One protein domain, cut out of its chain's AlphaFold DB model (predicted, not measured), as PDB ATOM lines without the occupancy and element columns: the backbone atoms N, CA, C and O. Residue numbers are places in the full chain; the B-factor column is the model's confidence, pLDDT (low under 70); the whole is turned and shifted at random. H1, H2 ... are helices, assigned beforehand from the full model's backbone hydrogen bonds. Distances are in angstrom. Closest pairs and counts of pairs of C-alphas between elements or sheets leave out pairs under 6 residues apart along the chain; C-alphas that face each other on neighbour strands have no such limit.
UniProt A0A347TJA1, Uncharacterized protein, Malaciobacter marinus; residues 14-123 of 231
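AT A GLANCE: This is residues 14 to 123 of the 231 residues of an uncharacterized protein of Malaciobacter marinus (UniProt A0A347TJA1). Two helical hairpins pack together: H2 folds back on the longest helix, H3, and H3 crosses both helices of the second hairpin, H5 and H6, at a steep tilt. H1 packs on H2 at the outside of this core, H4 lies across the last turns of H6, and residues 42 to 48 stick out, of which 48 belongs to H3. The printed part has 110 residues with six named helices in the order H1 to H6 and no named strand, and its class is all helix. It is compact, with a radius of gyration of the C-alphas of 13.6 A and spans of 39 by 30 by 25 A.

IN THESE COORDINATES: Find C-alpha 48 at (-9.756, -12.700, -3.561); from there H3, residues 48 to 67, runs 28.5 A to C-alpha 67 at (-27.472, -1.690, -22.933). Before it comes H2, residues 28 to 40, 18.3 A long, and before that H1, residues 14 to 21, 10.5 A. After H3 look for H4, residues 72 to 80, 12.3 A, and H5, residues 84 to 99, 21.9 A. H6, residues 103 to 119, covers 24.8 A and ends at C-alpha 119, (-27.356, 11.476, -24.591).

HOW THE PARTS SIT: Start at H3, where residues 60 to 67 touch residues 28 to 33 of H2 in a hairpin, a shallow tilt of 28 degrees, opposite ways; the closest C-alphas, of Ala 29 and Glu 64, are 5.6 A apart. Residues 59 to 67 of H3 touch H6 at a steep tilt of 41 degrees, the same way, the C-alphas of Phe 63 and Ala 110 being closest at 4.9 A. Residues 52 to 59 of H3 touch residues 97 to 98 of H5, closest at the C-alphas of Phe 56 and Arg 98, 5.4 A. H5 and H6 form a hairpin at a shallow tilt of 18 degrees, with the C-alphas of Ala 97 and Ala 106 closest at 4.5 A. H4 touches residues 117 to 118 of H6, about perpendicular at 83 degrees, with the C-alphas of Phe 78 and Ile 117 closest at 5.8 A. H1 touches H2 at a steep tilt of 49 degrees, the C-alphas of Glu 20 and Ala 31 being closest at 5.8 A. H2 and H5 are close but not clearly touching, while H1 and H3 are apart. Every O i to N i+4 pair is within hydrogen-bond range in H1, H4, H5 and H6; in H2 it is 8 of 9 and in H3 15 of 16.

THE WHOLE: Look to Thr 47 and Lys 73 for the two C-alphas farthest apart, 39.6 A. The printed part has no cut and no long link. The mean pLDDT of the printed part is 76.4, and residues 14 to 29 and 32 to 55 are under 70.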
ATOM      1  N   LYS A  14      -8.007   2.998 -27.599       58.38
ATOM      2  CA  LYS A  14      -8.984   3.207 -28.667       58.38
ATOM      3  C   LYS A  14      -8.944   2.088 -29.716       58.38
ATOM      4  O   LYS A  14      -9.988   1.602 -30.123       58.38
ATOM      5  N   LYS A  15      -7.750   1.654 -30.124       63.50
ATOM      6  CA  LYS A  15      -7.550   0.590 -31.114       63.50
ATOM      7  C   LYS A  15      -7.929  -0.786 -30.561       63.50
ATOM      8  O   LYS A  15      -8.568  -1.542 -31.273       63.50
ATOM      9  N   LEU A  16      -7.592  -1.081 -29.304       63.94
ATOM     10  CA  LEU A  16      -7.994  -2.334 -28.646       63.94
ATOM     11  C   LEU A  16      -9.517  -2.437 -28.510       63.94
ATOM     12  O   LEU A  16     -10.083  -3.495 -28.757       63.94
ATOM     13  N   LEU A  17     -10.167  -1.325 -28.164       63.78
ATOM     14  CA  LEU A  17     -11.617  -1.265 -28.059       63.78
ATOM     15  C   LEU A  17     -12.285  -1.486 -29.422       63.78
ATOM     16  O   LEU A  17     -13.231  -2.254 -29.501       63.78
ATOM     17  N   PHE A  18     -11.790  -0.855 -30.492       64.56
ATOM     18  CA  PHE A  18     -12.332  -1.087 -31.835       64.56
ATOM     19  C   PHE A  18     -12.094  -2.515 -32.332       64.56
ATOM     20  O   PHE A  18     -13.011  -3.092 -32.897       64.56
ATOM     21  N   GLU A  19     -10.924  -3.107 -32.071       65.25
ATOM     22  CA  GLU A  19     -10.636  -4.503 -32.437       65.25
ATOM     23  C   GLU A  19     -11.600  -5.494 -31.749       65.25
ATOM     24  O   GLU A  19     -12.051  -6.434 -32.391       65.25
ATOM     25  N   GLU A  20     -11.961  -5.276 -30.478       64.31
ATOM     26  CA  GLU A  20     -12.936  -6.126 -29.763       64.31
ATOM     27  C   GLU A  20     -14.403  -5.812 -30.111       64.31
ATOM     28  O   GLU A  20     -15.279  -6.629 -29.846       64.31
ATOM     29  N   LEU A  21     -14.687  -4.634 -30.684       61.16
ATOM     30  CA  LEU A  21     -16.029  -4.243 -31.147       61.16
ATOM     31  C   LEU A  21     -16.316  -4.637 -32.598       61.16
ATOM     32  O   LEU A  21     -17.481  -4.726 -32.979       61.16
ATOM     33  N   GLU A  22     -15.278  -4.837 -33.411       58.12
ATOM     34  CA  GLU A  22     -15.396  -5.377 -34.771       58.12
ATOM     35  C   GLU A  22     -15.831  -6.851 -34.768       58.12
ATOM     36  O   GLU A  22     -16.383  -7.327 -35.760       58.12
ATOM     37  N   ASP A  23     -15.647  -7.562 -33.653       57.53
ATOM     38  CA  ASP A  23     -16.223  -8.886 -33.437       57.53
ATOM     39  C   ASP A  23     -17.717  -8.718 -33.092       57.53
ATOM     40  O   ASP A  23     -18.096  -8.514 -31.938       57.53
ATOM     41  N   GLU A  24     -18.581  -8.732 -34.117       48.19
ATOM     42  CA  GLU A  24     -20.009  -8.333 -34.092       48.19
ATOM     43  C   GLU A  24     -20.917  -9.122 -33.111       48.19
ATOM     44  O   GLU A  24     -22.140  -8.979 -33.123       48.19
ATOM     45  N   THR A  25     -20.346  -9.971 -32.257       55.75
ATOM     46  CA  THR A  25     -21.055 -10.849 -31.319       55.75
ATOM     47  C   THR A  25     -20.837 -10.510 -29.841       55.75
ATOM     48  O   THR A  25     -21.468 -11.136 -28.988       55.75
ATOM     49  N   VAL A  26     -19.987  -9.529 -29.511       60.97
ATOM     50  CA  VAL A  26     -19.641  -9.200 -28.117       60.97
ATOM     51  C   VAL A  26     -20.491  -8.032 -27.592       60.97
ATOM     52  O   VAL A  26     -20.474  -6.954 -28.191       60.97
ATOM     53  N   PRO A  27     -21.207  -8.187 -26.457       66.94
ATOM     54  CA  PRO A  27     -21.819  -7.061 -25.760       66.94
ATOM     55  C   PRO A  27     -20.765  -6.008 -25.436       66.94
ATOM     56  O   PRO A  27     -19.676  -6.302 -24.944       66.94
ATOM     57  N   LEU A  28     -21.068  -4.750 -25.688       69.56
ATOM     58  CA  LEU A  28     -20.061  -3.702 -25.672       69.56
ATOM     59  C   LEU A  28     -19.577  -3.402 -24.247       69.56
ATOM     60  O   LEU A  28     -18.384  -3.184 -24.032       69.56
ATOM     61  N   ALA A  29     -20.472  -3.438 -23.258       66.31
ATOM     62  CA  ALA A  29     -20.076  -3.382 -21.854       66.31
ATOM     63  C   ALA A  29     -19.045  -4.479 -21.513       66.31
ATOM     64  O   ALA A  29     -18.115  -4.236 -20.737       66.31
ATOM     65  N   GLU A  30     -19.160  -5.656 -22.135       72.81
ATOM     66  CA  GLU A  30     -18.189  -6.739 -22.024       72.81
ATOM     67  C   GLU A  30     -16.871  -6.393 -22.718       72.81
ATOM     68  O   GLU A  30     -15.812  -6.541 -22.109       72.81
ATOM     69  N   ALA A  31     -16.917  -5.897 -23.957       70.94
ATOM     70  CA  ALA A  31     -15.731  -5.506 -24.721       70.94
ATOM     71  C   ALA A  31     -14.929  -4.415 -23.994       70.94
ATOM     72  O   ALA A  31     -13.711  -4.525 -23.820       70.94
ATOM     73  N   VAL A  32     -15.622  -3.393 -23.488       68.31
ATOM     74  CA  VAL A  32     -15.052  -2.300 -22.698       68.31
ATOM     75  C   VAL A  32     -14.432  -2.846 -21.411       68.31
ATOM     76  O   VAL A  32     -13.256  -2.599 -21.135       68.31
ATOM     77  N   ALA A  33     -15.176  -3.652 -20.648       68.81
ATOM     78  CA  ALA A  33     -14.671  -4.240 -19.412       68.81
ATOM     79  C   ALA A  33     -13.473  -5.175 -19.644       68.81
ATOM     80  O   ALA A  33     -12.500  -5.112 -18.893       68.81
ATOM     81  N   ARG A  34     -13.498  -6.013 -20.689       67.94
ATOM     82  CA  ARG A  34     -12.398  -6.912 -21.079       67.94
ATOM     83  C   ARG A  34     -11.166  -6.131 -21.513       67.94
ATOM     84  O   ARG A  34     -10.069  -6.462 -21.074       67.94
ATOM     85  N   THR A  35     -11.335  -5.086 -22.318       65.25
ATOM     86  CA  THR A  35     -10.240  -4.216 -22.773       65.25
ATOM     87  C   THR A  35      -9.570  -3.527 -21.588       65.25
ATOM     88  O   THR A  35      -8.346  -3.569 -21.446       65.25
ATOM     89  N   PHE A  36     -10.366  -2.971 -20.674       61.88
ATOM     90  CA  PHE A  36      -9.840  -2.339 -19.468       61.88
ATOM     91  C   PHE A  36      -9.203  -3.339 -18.503       61.88
ATOM     92  O   PHE A  36      -8.204  -3.025 -17.853       61.88
ATOM     93  N   TYR A  37      -9.741  -4.554 -18.415       59.72
ATOM     94  CA  TYR A  37      -9.219  -5.566 -17.508       59.72
ATOM     95  C   TYR A  37      -7.972  -6.262 -18.051       59.72
ATOM     96  O   TYR A  37      -7.064  -6.513 -17.267       59.72
ATOM     97  N   LYS A  38      -7.847  -6.504 -19.364       58.47
ATOM     98  CA  LYS A  38      -6.579  -6.958 -19.968       58.47
ATOM     99  C   LYS A  38      -5.423  -6.028 -19.568       58.47
ATOM    100  O   LYS A  38      -4.335  -6.507 -19.284       58.47
ATOM    101  N   ALA A  39      -5.683  -4.727 -19.430       50.50
ATOM    102  CA  ALA A  39      -4.683  -3.743 -19.017       50.50
ATOM    103  C   ALA A  39      -4.369  -3.700 -17.503       50.50
ATOM    104  O   ALA A  39      -3.324  -3.181 -17.124       50.50
ATOM    105  N   LYS A  40      -5.242  -4.219 -16.624       46.38
ATOM    106  CA  LYS A  40      -5.050  -4.207 -15.151       46.38
ATOM    107  C   LYS A  40      -4.880  -5.595 -14.518       46.38
ATOM    108  O   LYS A  40      -4.450  -5.705 -13.371       46.38
ATOM    109  N   GLY A  41      -5.270  -6.644 -15.233       47.34
ATOM    110  CA  GLY A  41      -5.503  -7.995 -14.729       47.34
ATOM    111  C   GLY A  41      -4.272  -8.890 -14.657       47.34
ATOM    112  O   GLY A  41      -4.371  -9.974 -14.087       47.34
ATOM    113  N   GLU A  42      -3.118  -8.458 -15.167       48.62
ATOM    114  CA  GLU A  42      -1.889  -9.262 -15.114       48.62
ATOM    115  C   GLU A  42      -1.244  -9.331 -13.710       48.62
ATOM    116  O   GLU A  42      -0.267 -10.052 -13.540       48.62
ATOM    117  N   ILE A  43      -1.767  -8.634 -12.681       44.81
ATOM    118  CA  ILE A  43      -0.996  -8.388 -11.438       44.81
ATOM    119  C   ILE A  43      -1.576  -8.969 -10.123       44.81
ATOM    120  O   ILE A  43      -0.817  -9.079  -9.162       44.81
ATOM    121  N   TYR A  44      -2.834  -9.433 -10.006       44.12
ATOM    122  CA  TYR A  44      -3.362  -9.847  -8.678       44.12
ATOM    123  C   TYR A  44      -3.907 -11.282  -8.555       44.12
ATOM    124  O   TYR A  44      -4.743 -11.747  -9.326       44.12
ATOM    125  N   ALA A  45      -3.399 -11.961  -7.517       42.34
ATOM    126  CA  ALA A  45      -3.421 -13.399  -7.273       42.34
ATOM    127  C   ALA A  45      -4.752 -14.000  -6.763       42.34
ATOM    128  O   ALA A  45      -5.666 -13.329  -6.275       42.34
ATOM    129  N   TYR A  46      -4.790 -15.327  -6.894       52.53
ATOM    130  CA  TYR A  46      -5.879 -16.287  -6.708       52.53
ATOM    131  C   TYR A  46      -6.698 -16.137  -5.404       52.53
ATOM    132  O   TYR A  46      -6.172 -15.877  -4.324       52.53
ATOM    133  N   THR A  47      -8.004 -16.418  -5.503       47.75
ATOM    134  CA  THR A  47      -9.069 -16.415  -4.466       47.75
ATOM    135  C   THR A  47      -9.782 -15.079  -4.215       47.75
ATOM    136  O   THR A  47     -10.966 -14.974  -4.540       47.75
ATOM    137  N   ILE A  48      -9.113 -14.031  -3.711       54.62
ATOM    138  CA  ILE A  48      -9.756 -12.700  -3.561       54.62
ATOM    139  C   ILE A  48     -10.045 -12.100  -4.942       54.62
ATOM    140  O   ILE A  48     -11.144 -11.590  -5.175       54.62
ATOM    141  N   GLY A  49      -9.105 -12.255  -5.881       57.16
ATOM    142  CA  GLY A  49      -9.309 -11.887  -7.281       57.16
ATOM    143  C   GLY A  49     -10.487 -12.634  -7.909       57.16
ATOM    144  O   GLY A  49     -11.297 -12.031  -8.600       57.16
ATOM    145  N   SER A  50     -10.672 -13.921  -7.594       58.00
ATOM    146  CA  SER A  50     -11.787 -14.724  -8.115       58.00
ATOM    147  C   SER A  50     -13.150 -14.240  -7.604       58.00
ATOM    148  O   SER A  50     -14.093 -14.152  -8.388       58.00
ATOM    149  N   TYR A  51     -13.266 -13.872  -6.322       58.00
ATOM    150  CA  TYR A  51     -14.502 -13.305  -5.762       58.00
ATOM    151  C   TYR A  51     -14.812 -11.914  -6.331       58.00
ATOM    152  O   TYR A  51     -15.944 -11.646  -6.737       58.00
ATOM    153  N   GLN A  52     -13.807 -11.033  -6.395       63.34
ATOM    154  CA  GLN A  52     -13.960  -9.698  -6.976       63.34
ATOM    155  C   GLN A  52     -14.326  -9.775  -8.461       63.34
ATOM    156  O   GLN A  52     -15.233  -9.065  -8.890       63.34
ATOM    157  N   ASN A  53     -13.709 -10.690  -9.213       65.31
ATOM    158  CA  ASN A  53     -14.040 -10.930 -10.613       65.31
ATOM    159  C   ASN A  53     -15.448 -11.493 -10.768       65.31
ATOM    160  O   ASN A  53     -16.215 -10.942 -11.541       65.31
ATOM    161  N   ALA A  54     -15.854 -12.495  -9.984       66.50
ATOM    162  CA  ALA A  54     -17.218 -13.022 -10.052       66.50
ATOM    163  C   ALA A  54     -18.276 -11.948  -9.733       66.50
ATOM    164  O   ALA A  54     -19.316 -11.861 -10.394       66.50
ATOM    165  N   ARG A  55     -18.012 -11.094  -8.735       69.06
ATOM    166  CA  ARG A  55     -18.874  -9.955  -8.393       69.06
ATOM    167  C   ARG A  55     -18.897  -8.916  -9.511       69.06
ATOM    168  O   ARG A  55     -19.964  -8.392  -9.823       69.06
ATOM    169  N   PHE A  56     -17.752  -8.635 -10.120       72.31
ATOM    170  CA  PHE A  56     -17.655  -7.697 -11.226       72.31
ATOM    171  C   PHE A  56     -18.334  -8.229 -12.489       72.31
ATOM    172  O   PHE A  56     -19.126  -7.504 -13.069       72.31
ATOM    173  N   THR A  57     -18.178  -9.505 -12.844       73.50
ATOM    174  CA  THR A  57     -18.913 -10.151 -13.944       73.50
ATOM    175  C   THR A  57     -20.420 -10.030 -13.754       73.50
ATOM    176  O   THR A  57     -21.129  -9.654 -14.681       73.50
ATOM    177  N   LYS A  58     -20.937 -10.275 -12.539       78.75
ATOM    178  CA  LYS A  58     -22.364 -10.045 -12.244       78.75
ATOM    179  C   LYS A  58     -22.782  -8.593 -12.471       78.75
ATOM    180  O   LYS A  58     -23.925  -8.350 -12.840       78.75
ATOM    181  N   ARG A  59     -21.887  -7.638 -12.217       81.38
ATOM    182  CA  ARG A  59     -22.134  -6.210 -12.429       81.38
ATOM    183  C   ARG A  59     -22.059  -5.848 -13.907       81.38
ATOM    184  O   ARG A  59     -22.981  -5.192 -14.354       81.38
ATOM    185  N   ILE A  60     -21.079  -6.339 -14.668       79.69
ATOM    186  CA  ILE A  60     -21.001  -6.166 -16.130       79.69
ATOM    187  C   ILE A  60     -22.289  -6.660 -16.789       79.69
ATOM    188  O   ILE A  60     -22.905  -5.904 -17.526       79.69
ATOM    189  N   LYS A  61     -22.793  -7.838 -16.398       80.94
ATOM    190  CA  LYS A  61     -24.087  -8.354 -16.879       80.94
ATOM    191  C   LYS A  61     -25.265  -7.402 -16.658       80.94
ATOM    192  O   LYS A  61     -26.265  -7.479 -17.362       80.94
ATOM    193  N   ARG A  62     -25.189  -6.505 -15.669       85.31
ATOM    194  CA  ARG A  62     -26.205  -5.456 -15.484       85.31
ATOM    195  C   ARG A  62     -26.044  -4.334 -16.493       85.31
ATOM    196  O   ARG A  62     -27.058  -3.854 -16.970       85.31
ATOM    197  N   PHE A  63     -24.815  -3.925 -16.792       87.75
ATOM    198  CA  PHE A  63     -24.551  -2.936 -17.833       87.75
ATOM    199  C   PHE A  63     -24.988  -3.482 -19.193       87.75
ATOM    200  O   PHE A  63     -25.733  -2.798 -19.877       87.75
ATOM    201  N   GLU A  64     -24.655  -4.736 -19.513       84.75
ATOM    202  CA  GLU A  64     -25.129  -5.434 -20.722       84.75
ATOM    203  C   GLU A  64     -26.661  -5.448 -20.798       84.75
ATOM    204  O   GLU A  64     -27.241  -4.969 -21.763       84.75
ATOM    205  N   LYS A  65     -27.344  -5.889 -19.733       88.06
ATOM    206  CA  LYS A  65     -28.816  -5.906 -19.701       88.06
ATOM    207  C   LYS A  65     -29.440  -4.514 -19.878       88.06
ATOM    208  O   LYS A  65     -30.539  -4.391 -20.403       88.06
ATOM    209  N   GLN A  66     -28.797  -3.468 -19.364       87.06
ATOM    210  CA  GLN A  66     -29.277  -2.098 -19.540       87.06
ATOM    211  C   GLN A  66     -28.969  -1.578 -20.955       87.06
ATOM    212  O   GLN A  66     -29.786  -0.868 -21.530       87.06
ATOM    213  N   GLU A  67     -27.844  -1.978 -21.546       84.94
ATOM    214  CA  GLU A  67     -27.472  -1.690 -22.933       84.94
ATOM    215  C   GLU A  67     -28.444  -2.308 -23.940       84.94
ATOM    216  O   GLU A  67     -28.770  -1.664 -24.930       84.94
ATOM    217  N   GLU A  68     -28.983  -3.497 -23.660       86.38
ATOM    218  CA  GLU A  68     -30.024  -4.146 -24.476       86.38
ATOM    219  C   GLU A  68     -31.302  -3.294 -24.628       86.38
ATOM    220  O   GLU A  68     -32.098  -3.528 -25.537       86.38
ATOM    221  N   LEU A  69     -31.512  -2.295 -23.760       87.44
ATOM    222  CA  LEU A  69     -32.621  -1.342 -23.871       87.44
ATOM    223  C   LEU A  69     -32.369  -0.255 -24.930       87.44
ATOM    224  O   LEU A  69     -33.293   0.472 -25.296       87.44
ATOM    225  N   LEU A  70     -31.128  -0.113 -25.398       84.88
ATOM    226  CA  LEU A  70     -30.721   0.869 -26.394       84.88
ATOM    227  C   LEU A  70     -30.840   0.300 -27.803       84.88
ATOM    228  O   LEU A  70     -30.651  -0.889 -28.051       84.88
ATOM    229  N   SER A  71     -31.091   1.179 -28.772       86.62
ATOM    230  CA  SER A  71     -31.012   0.759 -30.168       86.62
ATOM    231  C   SER A  71     -29.552   0.498 -30.577       86.62
ATOM    232  O   SER A  71     -28.663   1.273 -30.203       86.62
ATOM    233  N   PRO A  72     -29.287  -0.500 -31.445       80.38
ATOM    234  CA  PRO A  72     -27.945  -0.742 -31.981       80.38
ATOM    235  C   PRO A  72     -27.319   0.498 -32.633       80.38
ATOM    236  O   PRO A  72     -26.106   0.691 -32.601       80.38
ATOM    237  N   LYS A  73     -28.157   1.375 -33.202       82.50
ATOM    238  CA  LYS A  73     -27.725   2.645 -33.785       82.50
ATOM    239  C   LYS A  73     -27.191   3.618 -32.729       82.50
ATOM    240  O   LYS A  73     -26.115   4.160 -32.934       82.50
ATOM    241  N   GLN A  74     -27.902   3.822 -31.616       83.19
ATOM    242  CA  GLN A  74     -27.440   4.706 -30.532       83.19
ATOM    243  C   GLN A  74     -26.090   4.252 -29.986       83.19
ATOM    244  O   GLN A  74     -25.186   5.065 -29.815       83.19
ATOM    245  N   ILE A  75     -25.955   2.942 -29.773       78.94
ATOM    246  CA  ILE A  75     -24.703   2.330 -29.344       78.94
ATOM    247  C   ILE A  75     -23.609   2.663 -30.363       78.94
ATOM    248  O   ILE A  75     -22.628   3.321 -30.029       78.94
ATOM    249  N   LYS A  76     -23.806   2.304 -31.633       77.31
ATOM    250  CA  LYS A  76     -22.823   2.555 -32.692       77.31
ATOM    251  C   LYS A  76     -22.416   4.032 -32.794       77.31
ATOM    252  O   LYS A  76     -21.224   4.332 -32.841       77.31
ATOM    253  N   ASP A  77     -23.382   4.945 -32.794       81.56
ATOM    254  CA  ASP A  77     -23.148   6.387 -32.922       81.56
ATOM    255  C   ASP A  77     -22.330   6.937 -31.734       81.56
ATOM    256  O   ASP A  77     -21.437   7.777 -31.910       81.56
ATOM    257  N   PHE A  78     -22.559   6.422 -30.522       85.69
ATOM    258  CA  PHE A  78     -21.765   6.787 -29.350       85.69
ATOM    259  C   PHE A  78     -20.288   6.389 -29.506       85.69
ATOM    260  O   PHE A  78     -19.409   7.230 -29.307       85.69
ATOM    261  N   TYR A  79     -19.993   5.150 -29.917       76.94
ATOM    262  CA  TYR A  79     -18.602   4.671 -30.026       76.94
ATOM    263  C   TYR A  79     -17.853   5.258 -31.214       76.94
ATOM    264  O   TYR A  79     -16.660   5.547 -31.108       76.94
ATOM    265  N   LEU A  80     -18.544   5.526 -32.321       76.69
ATOM    266  CA  LEU A  80     -17.955   6.277 -33.431       76.69
ATOM    267  C   LEU A  80     -17.561   7.700 -33.012       76.69
ATOM    268  O   LEU A  80     -16.592   8.251 -33.532       76.69
ATOM    269  N   SER A  81     -18.274   8.280 -32.043       82.50
ATOM    270  CA  SER A  81     -18.004   9.614 -31.498       82.50
ATOM    271  C   SER A  81     -17.199   9.602 -30.192       82.50
ATOM    272  O   SER A  81     -17.196  10.602 -29.463       82.50
ATOM    273  N   ILE A  82     -16.530   8.490 -29.864       80.06
ATOM    274  CA  ILE A  82     -15.798   8.354 -28.605       80.06
ATOM    275  C   ILE A  82     -14.528   9.218 -28.582       80.06
ATOM    276  O   ILE A  82     -13.737   9.250 -29.534       80.06
ATOM    277  N   ASN A  83     -14.328   9.921 -27.469       82.31
ATOM    278  CA  ASN A  83     -13.159  10.751 -27.185       82.31
ATOM    279  C   ASN A  83     -12.620  10.444 -25.776       82.31
ATOM    280  O   ASN A  83     -13.167   9.590 -25.080       82.31
ATOM    281  N   GLU A  84     -11.545  11.124 -25.378       78.56
ATOM    282  CA  GLU A  84     -10.872  10.917 -24.088       78.56
ATOM    283  C   GLU A  84     -11.827  11.117 -22.901       78.56
ATOM    284  O   GLU A  84     -12.022  10.195 -22.120       78.56
ATOM    285  N   ASN A  85     -12.562  12.232 -22.863       85.12
ATOM    286  CA  ASN A  85     -13.530  12.502 -21.794       85.12
ATOM    287  C   ASN A  85     -14.600  11.404 -21.662       85.12
ATOM    288  O   ASN A  85     -14.943  10.993 -20.557       85.12
ATOM    289  N   LYS A  86     -15.148  10.909 -22.780       85.25
ATOM    290  CA  LYS A  86     -16.146   9.826 -22.749       85.25
ATOM    291  C   LYS A  86     -15.539   8.512 -22.258       85.25
ATOM    292  O   LYS A  86     -16.213   7.766 -21.551       85.25
ATOM    293  N   LEU A  87     -14.286   8.227 -22.618       80.44
ATOM    294  CA  LEU A  87     -13.558   7.064 -22.106       80.44
ATOM    295  C   LEU A  87     -13.318   7.171 -20.600       80.44
ATOM    296  O   LEU A  87     -13.517   6.179 -19.900       80.44
ATOM    297  N   ASP A  88     -12.969   8.355 -20.103       84.25
ATOM    298  CA  ASP A  88     -12.765   8.595 -18.673       84.25
ATOM    299  C   ASP A  88     -14.057   8.378 -17.880       84.25
ATOM    300  O   ASP A  88     -14.049   7.688 -16.860       84.25
ATOM    301  N   ILE A  89     -15.192   8.871 -18.387       90.38
ATOM    302  CA  ILE A  89     -16.504   8.645 -17.763       90.38
ATOM    303  C   ILE A  89     -16.851   7.149 -17.753       90.38
ATOM    304  O   ILE A  89     -17.280   6.621 -16.724       90.38
ATOM    305  N   LEU A  90     -16.657   6.442 -18.876       87.38
ATOM    306  CA  LEU A  90     -16.876   4.993 -18.939       87.38
ATOM    307  C   LEU A  90     -16.010   4.263 -17.910       87.38
ATOM    308  O   LEU A  90     -16.505   3.416 -17.165       87.38
ATOM    309  N   PHE A  91     -14.728   4.610 -17.838       83.38
ATOM    310  CA  PHE A  91     -13.800   4.028 -16.882       83.38
ATOM    311  C   PHE A  91     -14.257   4.265 -15.446       83.38
ATOM    312  O   PHE A  91     -14.288   3.331 -14.644       83.38
ATOM    313  N   GLU A  92     -14.660   5.489 -15.125       89.38
ATOM    314  CA  GLU A  92     -15.129   5.841 -13.796       89.38
ATOM    315  C   GLU A  92     -16.405   5.067 -13.417       89.38
ATOM    316  O   GLU A  92     -16.485   4.527 -12.308       89.38
ATOM    317  N   LEU A  93     -17.358   4.912 -14.345       92.50
ATOM    318  CA  LEU A  93     -18.562   4.093 -14.156       92.50
ATOM    319  C   LEU A  93     -18.210   2.635 -13.827       92.50
ATOM    320  O   LEU A  93     -18.668   2.099 -12.810       92.50
ATOM    321  N   PHE A  94     -17.378   1.995 -14.655       86.19
ATOM    322  CA  PHE A  94     -17.011   0.590 -14.470       86.19
ATOM    323  C   PHE A  94     -16.158   0.375 -13.217       86.19
ATOM    324  O   PHE A  94     -16.408  -0.566 -12.460       86.19
ATOM    325  N   GLU A  95     -15.191   1.251 -12.940       84.81
ATOM    326  CA  GLU A  95     -14.332   1.143 -11.760       84.81
ATOM    327  C   GLU A  95     -15.100   1.357 -10.460       84.81
ATOM    328  O   GLU A  95     -14.909   0.595  -9.506       84.81
ATOM    329  N   LYS A  96     -16.018   2.327 -10.397       90.44
ATOM    330  CA  LYS A  96     -16.857   2.513  -9.206       90.44
ATOM    331  C   LYS A  96     -17.861   1.389  -9.040       90.44
ATOM    332  O   LYS A  96     -18.060   0.916  -7.919       90.44
ATOM    333  N   ALA A  97     -18.436   0.887 -10.132       88.88
ATOM    334  CA  ALA A  97     -19.278  -0.298 -10.068       88.88
ATOM    335  C   ALA A  97     -18.475  -1.497  -9.551       88.88
ATOM    336  O   ALA A  97     -18.972  -2.230  -8.704       88.88
ATOM    337  N   ARG A  98     -17.221  -1.682  -9.981       83.00
ATOM    338  CA  ARG A  98     -16.326  -2.759  -9.528       83.00
ATOM    339  C   ARG A  98     -15.966  -2.647  -8.050       83.00
ATOM    340  O   ARG A  98     -16.115  -3.620  -7.314       83.00
ATOM    341  N   THR A  99     -15.493  -1.481  -7.628       84.06
ATOM    342  CA  THR A  99     -14.894  -1.264  -6.301       84.06
ATOM    343  C   THR A  99     -15.917  -0.997  -5.207       84.06
ATOM    344  O   THR A  99     -15.639  -1.279  -4.043       84.06
ATOM    345  N   SER A 100     -17.116  -0.519  -5.556       86.31
ATOM    346  CA  SER A 100     -18.156  -0.262  -4.566       86.31
ATOM    347  C   SER A 100     -18.531  -1.535  -3.804       86.31
ATOM    348  O   SER A 100     -18.736  -2.609  -4.382       86.31
ATOM    349  N   THR A 101     -18.689  -1.409  -2.491       87.06
ATOM    350  CA  THR A 101     -19.235  -2.457  -1.624       87.06
ATOM    351  C   THR A 101     -20.757  -2.531  -1.680       87.06
ATOM    352  O   THR A 101     -21.315  -3.537  -1.246       87.06
ATOM    353  N   TYR A 102     -21.413  -1.534  -2.267       90.38
ATOM    354  CA  TYR A 102     -22.862  -1.385  -2.317       90.38
ATOM    355  C   TYR A 102     -23.430  -1.910  -3.635       90.38
ATOM    356  O   TYR A 102     -22.888  -1.657  -4.719       90.38
ATOM    357  N   ASP A 103     -24.501  -2.700  -3.564       89.94
ATOM    358  CA  ASP A 103     -25.135  -3.247  -4.767       89.94
ATOM    359  C   ASP A 103     -25.950  -2.183  -5.507       89.94
ATOM    360  O   ASP A 103     -25.917  -2.132  -6.740       89.94
ATOM    361  N   LEU A 104     -26.594  -1.291  -4.747       93.56
ATOM    362  CA  LEU A 104     -27.391  -0.183  -5.260       93.56
ATOM    363  C   LEU A 104     -26.552   0.755  -6.128       93.56
ATOM    364  O   LEU A 104     -26.990   1.138  -7.208       93.56
ATOM    365  N   HIS A 105     -25.303   1.025  -5.730       94.62
ATOM    366  CA  HIS A 105     -24.374   1.823  -6.534       94.62
ATOM    367  C   HIS A 105     -24.185   1.217  -7.923       94.62
ATOM    368  O   HIS A 105     -24.320   1.910  -8.919       94.62
ATOM    369  N   ALA A 106     -23.918  -0.088  -8.012       91.81
ATOM    370  CA  ALA A 106     -23.707  -0.734  -9.305       91.81
ATOM    371  C   ALA A 106     -24.974  -0.722 -10.179       91.81
ATOM    372  O   ALA A 106     -24.859  -0.628 -11.398       91.81
ATOM    373  N   LYS A 107     -26.169  -0.804  -9.578       94.44
ATOM    374  CA  LYS A 107     -27.442  -0.681 -10.309       94.44
ATOM    375  C   LYS A 107     -27.651   0.743 -10.842       94.44
ATOM    376  O   LYS A 107     -27.991   0.896 -12.008       94.44
ATOM    377  N   ILE A 108     -27.388   1.765 -10.024       96.31
ATOM    378  CA  ILE A 108     -27.482   3.176 -10.433       96.31
ATOM    379  C   ILE A 108     -26.457   3.496 -11.526       96.31
ATOM    380  O   ILE A 108     -26.804   4.094 -12.537       96.31
ATOM    381  N   LEU A 109     -25.204   3.059 -11.370       96.19
ATOM    382  CA  LEU A 109     -24.148   3.301 -12.359       96.19
ATOM    383  C   LEU A 109     -24.472   2.640 -13.709       96.19
ATOM    384  O   LEU A 109     -24.216   3.239 -14.747       96.19
ATOM    385  N   ALA A 110     -25.105   1.462 -13.719       94.50
ATOM    386  CA  ALA A 110     -25.585   0.843 -14.957       94.50
ATOM    387  C   ALA A 110     -26.701   1.662 -15.640       94.50
ATOM    388  O   ALA A 110     -26.796   1.663 -16.864       94.50
ATOM    389  N   LYS A 111     -27.525   2.390 -14.874       95.38
ATOM    390  CA  LYS A 111     -28.529   3.317 -15.424       95.38
ATOM    391  C   LYS A 111     -27.886   4.590 -15.976       95.38
ATOM    392  O   LYS A 111     -28.215   5.004 -17.082       95.38
ATOM    393  N   LEU A 112     -26.911   5.162 -15.265       95.62
ATOM    394  CA  LEU A 112     -26.140   6.313 -15.758       95.62
ATOM    395  C   LEU A 112     -25.346   5.982 -17.025       95.62
ATOM    396  O   LEU A 112     -25.212   6.824 -17.905       95.62
ATOM    397  N   TYR A 113     -24.869   4.745 -17.158       95.00
ATOM    398  CA  TYR A 113     -24.243   4.257 -18.384       95.00
ATOM    399  C   TYR A 113     -25.174   4.336 -19.602       95.00
ATOM    400  O   TYR A 113     -24.775   4.830 -20.655       95.00
ATOM    401  N   VAL A 114     -26.432   3.919 -19.455       93.62
ATOM    402  CA  VAL A 114     -27.428   4.026 -20.534       93.62
ATOM    403  C   VAL A 114     -27.714   5.479 -20.889       93.62
ATOM    404  O   VAL A 114     -27.829   5.802 -22.073       93.62
ATOM    405  N   ASN A 115     -27.779   6.364 -19.893       93.31
ATOM    406  CA  ASN A 115     -27.946   7.796 -20.134       93.31
ATOM    407  C   ASN A 115     -26.757   8.387 -20.891       93.31
ATOM    408  O   ASN A 115     -26.966   9.114 -21.860       93.31
ATOM    409  N   LEU A 116     -25.528   8.027 -20.510       94.38
ATOM    410  CA  LEU A 116     -24.316   8.435 -21.215       94.38
ATOM    411  C   LEU A 116     -24.374   8.041 -22.694       94.38
ATOM    412  O   LEU A 116     -24.098   8.877 -23.552       94.38
ATOM    413  N   ILE A 117     -24.755   6.797 -23.006       91.56
ATOM    414  CA  ILE A 117     -24.852   6.348 -24.403       91.56
ATOM    415  C   ILE A 117     -25.985   7.074 -25.132       91.56
ATOM    416  O   ILE A 117     -25.787   7.558 -26.245       91.56
ATOM    417  N   SER A 118     -27.155   7.189 -24.501       91.62
ATOM    418  CA  SER A 118     -28.342   7.808 -25.102       91.62
ATOM    419  C   SER A 118     -28.135   9.284 -25.429       91.62
ATOM    420  O   SER A 118     -28.527   9.736 -26.504       91.62
ATOM    421  N   ASN A 119     -27.524  10.026 -24.504       92.31
ATOM    422  CA  ASN A 119     -27.356  11.476 -24.591       92.31
ATOM    423  C   ASN A 119     -26.004  11.875 -25.195       92.31
ATOM    424  O   ASN A 119     -25.776  13.041 -25.516       92.31
ATOM    425  N   GLY A 120     -25.075  10.928 -25.317       90.81
ATOM    426  CA  GLY A 120     -23.708  11.166 -25.762       90.81
ATOM    427  C   GLY A 120     -22.763  11.657 -24.664       90.81
ATOM    428  O   GLY A 120     -21.559  11.479 -24.816       90.81
ATOM    429  N   ASN A 121     -23.276  12.255 -23.586       93.12
ATOM    430  CA  ASN A 121     -22.534  12.764 -22.431       93.12
ATOM    431  C   ASN A 121     -23.399  12.657 -21.165       93.12
ATOM    432  O   ASN A 121     -24.619  12.525 -21.260       93.12
ATOM    433  N   LEU A 122     -22.763  12.774 -19.998       94.25
ATOM    434  CA  LEU A 122     -23.452  13.022 -18.732       94.25
ATOM    435  C   LEU A 122     -23.630  14.526 -18.511       94.25
ATOM    436  O   LEU A 122     -22.735  15.314 -18.832       94.25
ATOM    437  N   ASP A 123     -24.760  14.927 -17.935       93.62
ATOM    438  CA  ASP A 123     -24.950  16.305 -17.487       93.62
ATOM    439  C   ASP A 123     -24.087  16.641 -16.249       93.62
ATOM    440  O   ASP A 123     -23.359  15.801 -15.703       93.62
TER     441      ASP A 123